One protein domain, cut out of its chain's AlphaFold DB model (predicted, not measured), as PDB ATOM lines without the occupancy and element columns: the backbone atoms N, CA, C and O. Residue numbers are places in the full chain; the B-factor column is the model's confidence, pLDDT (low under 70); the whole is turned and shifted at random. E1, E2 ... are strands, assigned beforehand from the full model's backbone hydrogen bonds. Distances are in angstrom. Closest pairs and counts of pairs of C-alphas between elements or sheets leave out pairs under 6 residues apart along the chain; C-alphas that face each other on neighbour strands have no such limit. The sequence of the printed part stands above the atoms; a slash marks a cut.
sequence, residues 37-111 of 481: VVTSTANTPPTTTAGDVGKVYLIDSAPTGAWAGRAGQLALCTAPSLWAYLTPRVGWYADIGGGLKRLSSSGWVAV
ATOM      1  N   VAL A  37     191.149 164.057 110.717       88.06
ATOM      2  CA  VAL A  37     190.942 164.153 112.169       88.06
ATOM      3  C   VAL A  37     189.862 165.193 112.446       88.06
ATOM      4  O   VAL A  37     190.074 166.397 112.289       88.06
ATOM      5  N   VAL A  38     188.675 164.728 112.835       91.56
ATOM      6  CA  VAL A  38     187.533 165.592 113.137       91.56
ATOM      7  C   VAL A  38     187.687 166.162 114.541       91.56
ATOM      8  O   VAL A  38     187.578 165.449 115.536       91.56
ATOM      9  N   THR A  39     187.884 167.478 114.609       90.88
ATOM     10  CA  THR A  39     188.008 168.242 115.856       90.88
ATOM     11  C   THR A  39     186.713 168.190 116.662       90.88
ATOM     12  O   THR A  39     186.733 167.935 117.863       90.88
ATOM     13  N   SER A  40     185.573 168.416 116.008       90.38
ATOM     14  CA  SER A  40     184.254 168.246 116.613       90.38
ATOM     15  C   SER A  40     183.170 168.070 115.551       90.38
ATOM     16  O   SER A  40     183.326 168.489 114.401       90.38
ATOM     17  N   THR A  41     182.051 167.481 115.965       94.25
ATOM     18  CA  THR A  41     180.818 167.388 115.175       94.25
ATOM     19  C   THR A  41     179.840 168.461 115.649       94.25
ATOM     20  O   THR A  41     179.591 168.546 116.852       94.25
ATOM     21  N   ALA A  42     179.314 169.300 114.752       93.75
ATOM     22  CA  ALA A  42     178.416 170.396 115.131       93.75
ATOM     23  C   ALA A  42     177.489 170.858 113.988       93.75
ATOM     24  O   ALA A  42     177.757 170.632 112.809       93.75
ATOM     25  N   ASN A  43     176.407 171.557 114.354       94.56
ATOM     26  CA  ASN A  43     175.438 172.168 113.429       94.56
ATOM     27  C   ASN A  43     175.724 173.658 113.138       94.56
ATOM     28  O   ASN A  43     175.175 174.236 112.203       94.56
ATOM     29  N   THR A  44     176.574 174.303 113.933       93.50
ATOM     30  CA  THR A  44     176.957 175.713 113.785       93.50
ATOM     31  C   THR A  44     178.471 175.816 113.614       93.50
ATOM     32  O   THR A  44     179.199 175.112 114.319       93.50
ATOM     33  N   PRO A  45     178.969 176.688 112.715       92.88
ATOM     34  CA  PRO A  45     180.400 176.934 112.615       92.88
ATOM     35  C   PRO A  45     180.945 177.460 113.950       92.88
ATOM     36  O   PRO A  45     180.384 178.426 114.477       92.88
ATOM     37  N   PRO A  46     182.022 176.877 114.504       92.19
ATOM     38  CA  PRO A  46     182.655 177.416 115.696       92.19
ATOM     39  C   PRO A  46     183.350 178.743 115.382       92.19
ATOM     40  O   PRO A  46     183.744 179.014 114.243       92.19
ATOM     41  N   THR A  47     183.557 179.559 116.414       92.88
ATOM     42  CA  THR A  47     184.448 180.719 116.328       92.88
ATOM     43  C   THR A  47     185.882 180.224 116.149       92.88
ATOM     44  O   THR A  47     186.400 179.521 117.014       92.88
ATOM     45  N   THR A  48     186.513 180.579 115.032       91.75
ATOM     46  CA  THR A  48     187.867 180.136 114.669       91.75
ATOM     47  C   THR A  48     188.865 181.290 114.689       91.75
ATOM     48  O   THR A  48     188.542 182.434 114.370       91.75
ATOM     49  N   THR A  49     190.099 180.975 115.064       91.75
ATOM     50  CA  THR A  49     191.262 181.867 115.110       91.75
ATOM     51  C   THR A  49     192.305 181.443 114.073       91.75
ATOM     52  O   THR A  49     192.149 180.431 113.389       91.75
ATOM     53  N   ALA A  50     193.407 182.190 113.952       83.06
ATOM     54  CA  ALA A  50     194.500 181.821 113.047       83.06
ATOM     55  C   ALA A  50     195.116 180.441 113.372       83.06
ATOM     56  O   ALA A  50     195.580 179.759 112.463       83.06
ATOM     57  N   GLY A  51     195.080 180.003 114.639       84.69
ATOM     58  CA  GLY A  51     195.575 178.685 115.064       84.69
ATOM     59  C   GLY A  51     194.642 177.514 114.737       84.69
ATOM     60  O   GLY A  51     194.990 176.366 114.998       84.69
ATOM     61  N   ASP A  52     193.455 177.784 114.189       85.50
ATOM     62  CA  ASP A  52     192.488 176.754 113.799       85.50
ATOM     63  C   ASP A  52     192.567 176.394 112.310       85.50
ATOM     64  O   ASP A  52     191.861 175.492 111.860       85.50
ATOM     65  N   VAL A  53     193.422 177.072 111.538       85.69
ATOM     66  CA  VAL A  53     193.655 176.747 110.126       85.69
ATOM     67  C   VAL A  53     194.212 175.327 110.013       85.69
ATOM     68  O   VAL A  53     195.186 174.984 110.676       85.69
ATOM     69  N   GLY A  54     193.588 174.497 109.175       83.88
ATOM     70  CA  GLY A  54     193.921 173.076 109.021       83.88
ATOM     71  C   GLY A  54     193.008 172.115 109.781       83.88
ATOM     72  O   GLY A  54     192.949 170.935 109.429       83.88
ATOM     73  N   LYS A  55     192.249 172.606 110.772       89.25
ATOM     74  CA  LYS A  55     191.304 171.778 111.530       89.25
ATOM     75  C   LYS A  55     190.082 171.419 110.691       89.25
ATOM     76  O   LYS A  55     189.534 172.256 109.968       89.25
ATOM     77  N   VAL A  56     189.643 170.172 110.835       92.38
ATOM     78  CA  VAL A  56     188.468 169.620 110.156       92.38
ATOM     79  C   VAL A  56     187.333 169.426 111.157       92.38
ATOM     80  O   VAL A  56     187.543 168.926 112.260       92.38
ATOM     81  N   TYR A  57     186.119 169.785 110.759       94.19
ATOM     82  CA  TYR A  57     184.894 169.632 111.540       94.19
ATOM     83  C   TYR A  57     183.878 168.814 110.747       94.19
ATOM     84  O   TYR A  57     183.790 168.952 109.527       94.19
ATOM     85  N   LEU A  58     183.102 167.967 111.422       95.31
ATOM     86  CA  LEU A  58     182.008 167.233 110.788       95.31
ATOM     87  C   LEU A  58     180.713 168.031 110.946       95.31
ATOM     88  O   LEU A  58     180.293 168.328 112.065       95.31
ATOM     89  N   ILE A  59     180.081 168.368 109.825       96.44
ATOM     90  CA  ILE A  59     178.803 169.075 109.819       96.44
ATOM     91  C   ILE A  59     177.691 168.064 110.089       96.44
ATOM     92  O   ILE A  59     177.504 167.111 109.328       96.44
ATOM     93  N   ASP A  60     176.958 168.273 111.175       93.75
ATOM     94  CA  ASP A  60     175.870 167.392 111.593       93.75
ATOM     95  C   ASP A  60     174.578 167.650 110.776       93.75
ATOM     96  O   ASP A  60     174.572 168.360 109.766       93.75
ATOM     97  N   SER A  61     173.487 166.992 111.148       93.06
ATOM     98  CA  SER A  61     172.259 166.843 110.359       93.06
ATOM     99  C   SER A  61     171.435 168.118 110.130       93.06
ATOM    100  O   SER A  61     170.654 168.155 109.179       93.06
ATOM    101  N   ALA A  62     171.599 169.165 110.939       94.31
ATOM    102  CA  ALA A  62     170.775 170.377 110.908       94.31
ATOM    103  C   ALA A  62     171.624 171.663 110.860       94.31
ATOM    104  O   ALA A  62     171.565 172.486 111.780       94.31
ATOM    105  N   PRO A  63     172.445 171.863 109.814       96.06
ATOM    106  CA  PRO A  63     173.430 172.922 109.831       96.06
ATOM    107  C   PRO A  63     172.839 174.309 109.581       96.06
ATOM    108  O   PRO A  63     171.902 174.486 108.802       96.06
ATOM    109  N   THR A  64     173.445 175.316 110.202       93.62
ATOM    110  CA  THR A  64     173.016 176.719 110.145       93.62
ATOM    111  C   THR A  64     174.196 177.656 109.859       93.62
ATOM    112  O   THR A  64     175.355 177.236 109.795       93.62
ATOM    113  N   GLY A  65     173.915 178.946 109.642       93.25
ATOM    114  CA  GLY A  65     174.943 179.944 109.333       93.25
ATOM    115  C   GLY A  65     175.726 179.595 108.063       93.25
ATOM    116  O   GLY A  65     175.145 179.164 107.069       93.25
ATOM    117  N   ALA A  66     177.055 179.730 108.102       91.56
ATOM    118  CA  ALA A  66     177.923 179.418 106.961       91.56
ATOM    119  C   ALA A  66     177.898 177.932 106.537       91.56
ATOM    120  O   ALA A  66     178.373 177.587 105.455       91.56
ATOM    121  N   TRP A  67     177.371 177.037 107.378       96.25
ATOM    122  CA  TRP A  67     177.256 175.603 107.091       96.25
ATOM    123  C   TRP A  67     175.880 175.205 106.536       96.25
ATOM    124  O   TRP A  67     175.681 174.039 106.194       96.25
ATOM    125  N   ALA A  68     174.935 176.146 106.406       95.25
ATOM    126  CA  ALA A  68     173.590 175.866 105.907       95.25
ATOM    127  C   ALA A  68     173.615 175.105 104.563       95.25
ATOM    128  O   ALA A  68     174.334 175.472 103.632       95.25
ATOM    129  N   GLY A  69     172.834 174.022 104.480       94.44
ATOM    130  CA  GLY A  69     172.745 173.159 103.294       94.44
ATOM    131  C   GLY A  69     173.870 172.127 103.128       94.44
ATOM    132  O   GLY A  69     173.923 171.467 102.094       94.44
ATOM    133  N   ARG A  70     174.767 171.966 104.112       95.38
ATOM    134  CA  ARG A  70     175.971 171.113 104.004       95.38
ATOM    135  C   ARG A  70     176.016 169.942 104.989       95.38
ATOM    136  O   ARG A  70     177.089 169.537 105.428       95.38
ATOM    137  N   ALA A  71     174.853 169.403 105.344       94.75
ATOM    138  CA  ALA A  71     174.748 168.296 106.294       94.75
ATOM    139  C   ALA A  71     175.598 167.092 105.844       94.75
ATOM    140  O   ALA A  71     175.573 166.709 104.673       94.75
ATOM    141  N   GLY A  72     176.364 166.511 106.767       91.44
ATOM    142  CA  GLY A  72     177.224 165.347 106.522       91.44
ATOM    143  C   GLY A  72     178.541 165.629 105.786       91.44
ATOM    144  O   GLY A  72     179.315 164.695 105.564       91.44
ATOM    145  N   GLN A  73     178.826 166.881 105.408       95.06
ATOM    146  CA  GLN A  73     180.119 167.266 104.832       95.06
ATOM    147  C   GLN A  73     181.180 167.505 105.916       95.06
ATOM    148  O   GLN A  73     180.875 167.780 107.076       95.06
ATOM    149  N   LEU A  74     182.448 167.428 105.517       94.19
ATOM    150  CA  LEU A  74     183.585 167.872 106.320       94.19
ATOM    151  C   LEU A  74     183.880 169.340 106.001       94.19
ATOM    152  O   LEU A  74     184.007 169.694 104.829       94.19
ATOM    153  N   ALA A  75     184.011 170.179 107.026       94.25
ATOM    154  CA  ALA A  75     184.421 171.575 106.920       94.25
ATOM    155  C   ALA A  75     185.883 171.730 107.358       94.25
ATOM    156  O   ALA A  75     186.206 171.542 108.528       94.25
ATOM    157  N   LEU A  76     186.757 172.091 106.424       91.81
ATOM    158  CA  LEU A  76     188.148 172.464 106.673       91.81
ATOM    159  C   LEU A  76     188.232 173.976 106.904       91.81
ATOM    160  O   LEU A  76     187.818 174.750 106.042       91.81
ATOM    161  N   CYS A  77     188.791 174.400 108.036       90.44
ATOM    162  CA  CYS A  77     189.091 175.808 108.296       90.44
ATOM    163  C   CYS A  77     190.325 176.234 107.480       90.44
ATOM    164  O   CYS A  77     191.430 175.749 107.734       90.44
ATOM    165  N   THR A  78     190.156 177.116 106.492       85.31
ATOM    166  CA  THR A  78     191.258 177.599 105.627       85.31
ATOM    167  C   THR A  78     191.756 178.992 106.017       85.31
ATOM    168  O   THR A  78     192.890 179.353 105.711       85.31
ATOM    169  N   ALA A  79     190.928 179.761 106.725       84.06
ATOM    170  CA  ALA A  79     191.254 181.013 107.409       84.06
ATOM    171  C   ALA A  79     190.197 181.259 108.511       84.06
ATOM    172  O   ALA A  79     189.165 180.582 108.502       84.06
ATOM    173  N   PRO A  80     190.386 182.216 109.443       88.81
ATOM    174  CA  PRO A  80     189.362 182.553 110.433       88.81
ATOM    175  C   PRO A  80     187.993 182.800 109.780       88.81
ATOM    176  O   PRO A  80     187.862 183.619 108.873       88.81
ATOM    177  N   SER A  81     186.986 182.045 110.222       86.75
ATOM    178  CA  SER A  81     185.617 182.020 109.681       86.75
ATOM    179  C   SER A  81     185.476 181.666 108.186       86.75
ATOM    180  O   SER A  81     184.390 181.835 107.628       86.75
ATOM    181  N   LEU A  82     186.519 181.128 107.544       88.31
ATOM    182  CA  LEU A  82     186.518 180.697 106.146       88.31
ATOM    183  C   LEU A  82     186.666 179.176 106.036       88.31
ATOM    184  O   LEU A  82     187.524 178.565 106.675       88.31
ATOM    185  N   TRP A  83     185.839 178.574 105.183       91.00
ATOM    186  CA  TRP A  83     185.663 177.128 105.124       91.00
ATOM    187  C   TRP A  83     185.808 176.590 103.702       91.00
ATOM    188  O   TRP A  83     185.208 177.117 102.762       91.00
ATOM    189  N   ALA A  84     186.525 175.479 103.569       89.00
ATOM    190  CA  ALA A  84     186.438 174.592 102.418       89.00
ATOM    191  C   ALA A  84     185.665 173.326 102.807       89.00
ATOM    192  O   ALA A  84     185.724 172.890 103.955       89.00
ATOM    193  N   TYR A  85     184.925 172.737 101.867       91.38
ATOM    194  CA  TYR A  85     183.997 171.647 102.170       91.38
ATOM    195  C   TYR A  85     184.296 170.412 101.341       91.38
ATOM    196  O   TYR A  85     184.536 170.513 100.137       91.38
ATOM    197  N   LEU A  86     184.230 169.249 101.982       90.81
ATOM    198  CA  LEU A  86     184.401 167.962 101.326       90.81
ATOM    199  C   LEU A  86     183.192 167.070 101.584       90.81
ATOM    200  O   LEU A  86     182.759 166.910 102.723       90.81
ATOM    201  N   THR A  87     182.685 166.440 100.527       92.06
ATOM    202  CA  THR A  87     181.686 165.375 100.651       92.06
ATOM    203  C   THR A  87     182.411 164.039 100.823       92.06
ATOM    204  O   THR A  87     182.997 163.554  99.846       92.06
ATOM    205  N   PRO A  88     182.397 163.425 102.020       90.75
ATOM    206  CA  PRO A  88     183.007 162.117 102.210       90.75
ATOM    207  C   PRO A  88     182.233 161.046 101.428       90.75
ATOM    208  O   PRO A  88     181.017 161.143 101.246       90.75
ATOM    209  N   ARG A  89     182.932 160.014 100.943       85.88
ATOM    210  CA  ARG A  89     182.318 158.887 100.218       85.88
ATOM    211  C   ARG A  89     182.268 157.646 101.100       85.88
ATOM    212  O   ARG A  89     183.140 157.446 101.945       85.88
ATOM    213  N   VAL A  90     181.276 156.785 100.869       86.19
ATOM    214  CA  VAL A  90     181.207 155.466 101.517       86.19
ATOM    215  C   VAL A  90     182.547 154.746 101.343       86.19
ATOM    216  O   VAL A  90     183.074 154.649 100.237       86.19
ATOM    217  N   GLY A  91     183.099 154.261 102.451       77.00
ATOM    218  CA  GLY A  91     184.408 153.622 102.532       77.00
ATOM    219  C   GLY A  91     185.535 154.504 103.070       77.00
ATOM    220  O   GLY A  91     186.583 153.954 103.395       77.00
ATOM    221  N   TRP A  92     185.336 155.819 103.197       86.81
ATOM    222  CA  TRP A  92     186.320 156.723 103.801       86.81
ATOM    223  C   TRP A  92     186.518 156.442 105.288       86.81
ATOM    224  O   TRP A  92     185.581 156.014 105.963       86.81
ATOM    225  N   TYR A  93     187.721 156.731 105.785       85.81
ATOM    226  CA  TYR A  93     188.090 156.624 107.193       85.81
ATOM    227  C   TYR A  93     188.378 158.007 107.778       85.81
ATOM    228  O   TYR A  93     188.944 158.855 107.093       85.81
ATOM    229  N   ALA A  94     187.997 158.221 109.034       86.56
ATOM    230  CA  ALA A  94     188.293 159.434 109.788       86.56
ATOM    231  C   ALA A  94     188.412 159.114 111.280       86.56
ATOM    232  O   ALA A  94     187.690 158.249 111.780       86.56
ATOM    233  N   ASP A  95     189.277 159.824 111.996       85.81
ATOM    234  CA  ASP A  95     189.205 159.888 113.453       85.81
ATOM    235  C   ASP A  95     188.086 160.863 113.841       85.81
ATOM    236  O   ASP A  95     188.108 162.032 113.451       85.81
ATOM    237  N   ILE A  96     187.079 160.373 114.564       86.38
ATOM    238  CA  ILE A  96     185.948 161.173 115.033       86.38
ATOM    239  C   ILE A  96     185.793 160.970 116.536       86.38
ATOM    240  O   ILE A  96     185.274 159.939 116.977       86.38
ATOM    241  N   GLY A  97     186.176 161.990 117.306       77.81
ATOM    242  CA  GLY A  97     186.107 161.962 118.768       77.81
ATOM    243  C   GLY A  97     187.180 161.083 119.420       77.81
ATOM    244  O   GLY A  97     186.924 160.535 120.489       77.81
ATOM    245  N   GLY A  98     188.349 160.922 118.785       74.50
ATOM    246  CA  GLY A  98     189.466 160.107 119.279       74.50
ATOM    247  C   GLY A  98     189.359 158.621 118.918       74.50
ATOM    248  O   GLY A  98     189.916 157.774 119.617       74.50
ATOM    249  N   GLY A  99     188.593 158.287 117.877       74.31
ATOM    250  CA  GLY A  99     188.333 156.915 117.455       74.31
ATOM    251  C   GLY A  99     188.116 156.793 115.949       74.31
ATOM    252  O   GLY A  99     187.388 157.584 115.344       74.31
ATOM    253  N   LEU A 100     188.717 155.765 115.344       79.81
ATOM    254  CA  LEU A 100     188.639 155.516 113.907       79.81
ATOM    255  C   LEU A 100     187.230 155.060 113.498       79.81
ATOM    256  O   LEU A 100     186.706 154.059 113.995       79.81
ATOM    257  N   LYS A 101     186.627 155.771 112.545       82.06
ATOM    258  CA  LYS A 101     185.326 155.445 111.957       82.06
ATOM    259  C   LYS A 101     185.428 155.313 110.442       82.06
ATOM    260  O   LYS A 101     186.201 156.020 109.804       82.06
ATOM    261  N   ARG A 102     184.615 154.426 109.864       86.75
ATOM    262  CA  ARG A 102     184.437 154.236 108.421       86.75
ATOM    263  C   ARG A 102     183.049 154.709 108.030       86.75
ATOM    264  O   ARG A 102     182.069 154.326 108.661       86.75
ATOM    265  N   LEU A 103     182.941 155.501 106.974       86.19
ATOM    266  CA  LEU A 103     181.643 155.904 106.442       86.19
ATOM    267  C   LEU A 103     180.980 154.718 105.721       86.19
ATOM    268  O   LEU A 103     181.526 154.196 104.748       86.19
ATOM    269  N   SER A 104     179.816 154.276 106.194       84.06
ATOM    270  CA  SER A 104     178.957 153.275 105.549       84.06
ATOM    271  C   SER A 104     177.769 153.950 104.843       84.06
ATOM    272  O   SER A 104     177.632 155.173 104.866       84.06
ATOM    273  N   SER A 105     176.878 153.161 104.237       81.75
ATOM    274  CA  SER A 105     175.602 153.659 103.702       81.75
ATOM    275  C   SER A 105     174.645 154.190 104.780       81.75
ATOM    276  O   SER A 105     173.717 154.918 104.442       81.75
ATOM    277  N   SER A 106     174.859 153.846 106.054       78.44
ATOM    278  CA  SER A 106     174.049 154.284 107.198       78.44
ATOM    279  C   SER A 106     174.713 155.376 108.048       78.44
ATOM    280  O   SER A 106     174.144 155.787 109.056       78.44
ATOM    281  N   GLY A 107     175.898 155.861 107.654       85.50
ATOM    282  CA  GLY A 107     176.653 156.895 108.369       85.50
ATOM    283  C   GLY A 107     178.021 156.419 108.866       85.50
ATOM    284  O   GLY A 107     178.529 155.375 108.463       85.50
ATOM    285  N   TRP A 108     178.668 157.216 109.716       85.19
ATOM    286  CA  TRP A 108     179.988 156.894 110.268       85.19
ATOM    287  C   TRP A 108     179.891 155.793 111.330       85.19
ATOM    288  O   TRP A 108     179.337 156.014 112.406       85.19
ATOM    289  N   VAL A 109     180.473 154.626 111.053       81.81
ATOM    290  CA  VAL A 109     180.507 153.472 111.968       81.81
ATOM    291  C   VAL A 109     181.908 153.268 112.539       81.81
ATOM    292  O   VAL A 109     182.894 153.488 111.840       81.81
ATOM    293  N   ALA A 110     182.019 152.852 113.801       75.25
ATOM    294  CA  ALA A 110     183.314 152.557 114.417       75.25
ATOM    295  C   ALA A 110     184.033 151.403 113.694       75.25
ATOM    296  O   ALA A 110     183.408 150.419 113.294       75.25
ATOM    297  N   VAL A 111     185.349 151.531 113.524       58.78
ATOM    298  CA  VAL A 111     186.209 150.516 112.904       58.78
ATOM    299  C   VAL A 111     186.996 149.838 114.011       58.78
ATOM    300  O   VAL A 111     187.903 150.434 114.580       58.78
TER     301      VAL A 111
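This is residues 37 to 111 of the 481 residues of an uncharacterized protein of Xanthomonas sp. 3498 (UniProt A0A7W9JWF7). One strongly twisted sheet of seven strands, curled like part of a barrel, is made of two antiparallel three-stranded meanders, E2 E3 E4 and E5 E6 E7, bridged by E1. The E5 E6 E7 meander makes one end of the longest axis, while E2, E3, E4 and two long loops, residues 43 to 55 and 60 to 73, make the larger lobe. The printed part has 75 residues, with no named helix and seven strands, E1 to E7, in that order along the chain; the sheet is mixed, in the order E4 E3 E2 E1 E5 E6 E7. The class is all strand, though the named strands hold 34 of the 75 residues, under half. The whole is compact, with a radius of gyration of the C-alphas of 11.9 A and spans of 32 by 24 by 16 A.

E1, residues 37 to 42, pairs in a staggered way with two parallel neighbours. Over residues 38 to 42 it pairs with E2, residues 56 to 59, where N 39 and O 56 are 2.8 A apart, within hydrogen-bond range. Over residues 37 to 38 it pairs with E5, residues 93 to 96, at 60 degrees between directions, with N 38 and O 95 2.8 A apart. E2 and E3, residues 74 to 79, form a hairpin at 132 degrees, with N 75 and O 57 2.8 A apart. E3 and E4, residues 82 to 86, form a hairpin at 150 degrees, with N 76 and O 84 2.8 A apart. E4 is an edge strand, and it is apart from E5. E5 and E6, residues 100 to 104, form a hairpin, with N 101 and O 94 2.8 A apart. E6 and E7, residues 107 to 110, form a hairpin at 143 degrees, with N 102 and O 109 2.8 A apart; E7 is the other edge strand. E2 and E5 are only just apart, their closest C-alphas 8.4 A from each other.

E1 begins at C-alpha 37, (190.942, 164.153, 112.169), and is 14.3 A long from first to last C-alpha. E2 spans 9.7 A, E3 15.3 A and E4 13.8 A. E5 spans 9.3 A, E6 13.0 A and E7 10.0 A, ending at C-alpha 110, (183.314, 152.557, 114.417).

The C-alphas of Ala 50 and Ser 105, the two farthest apart, are 35.2 A from each other. The printed part has no cut. The links E1 to E2, 13 residues, and E2 to E3, 14 residues, are long. The mean pLDDT of the printed part is 88.4, and residue 111 alone is under 70.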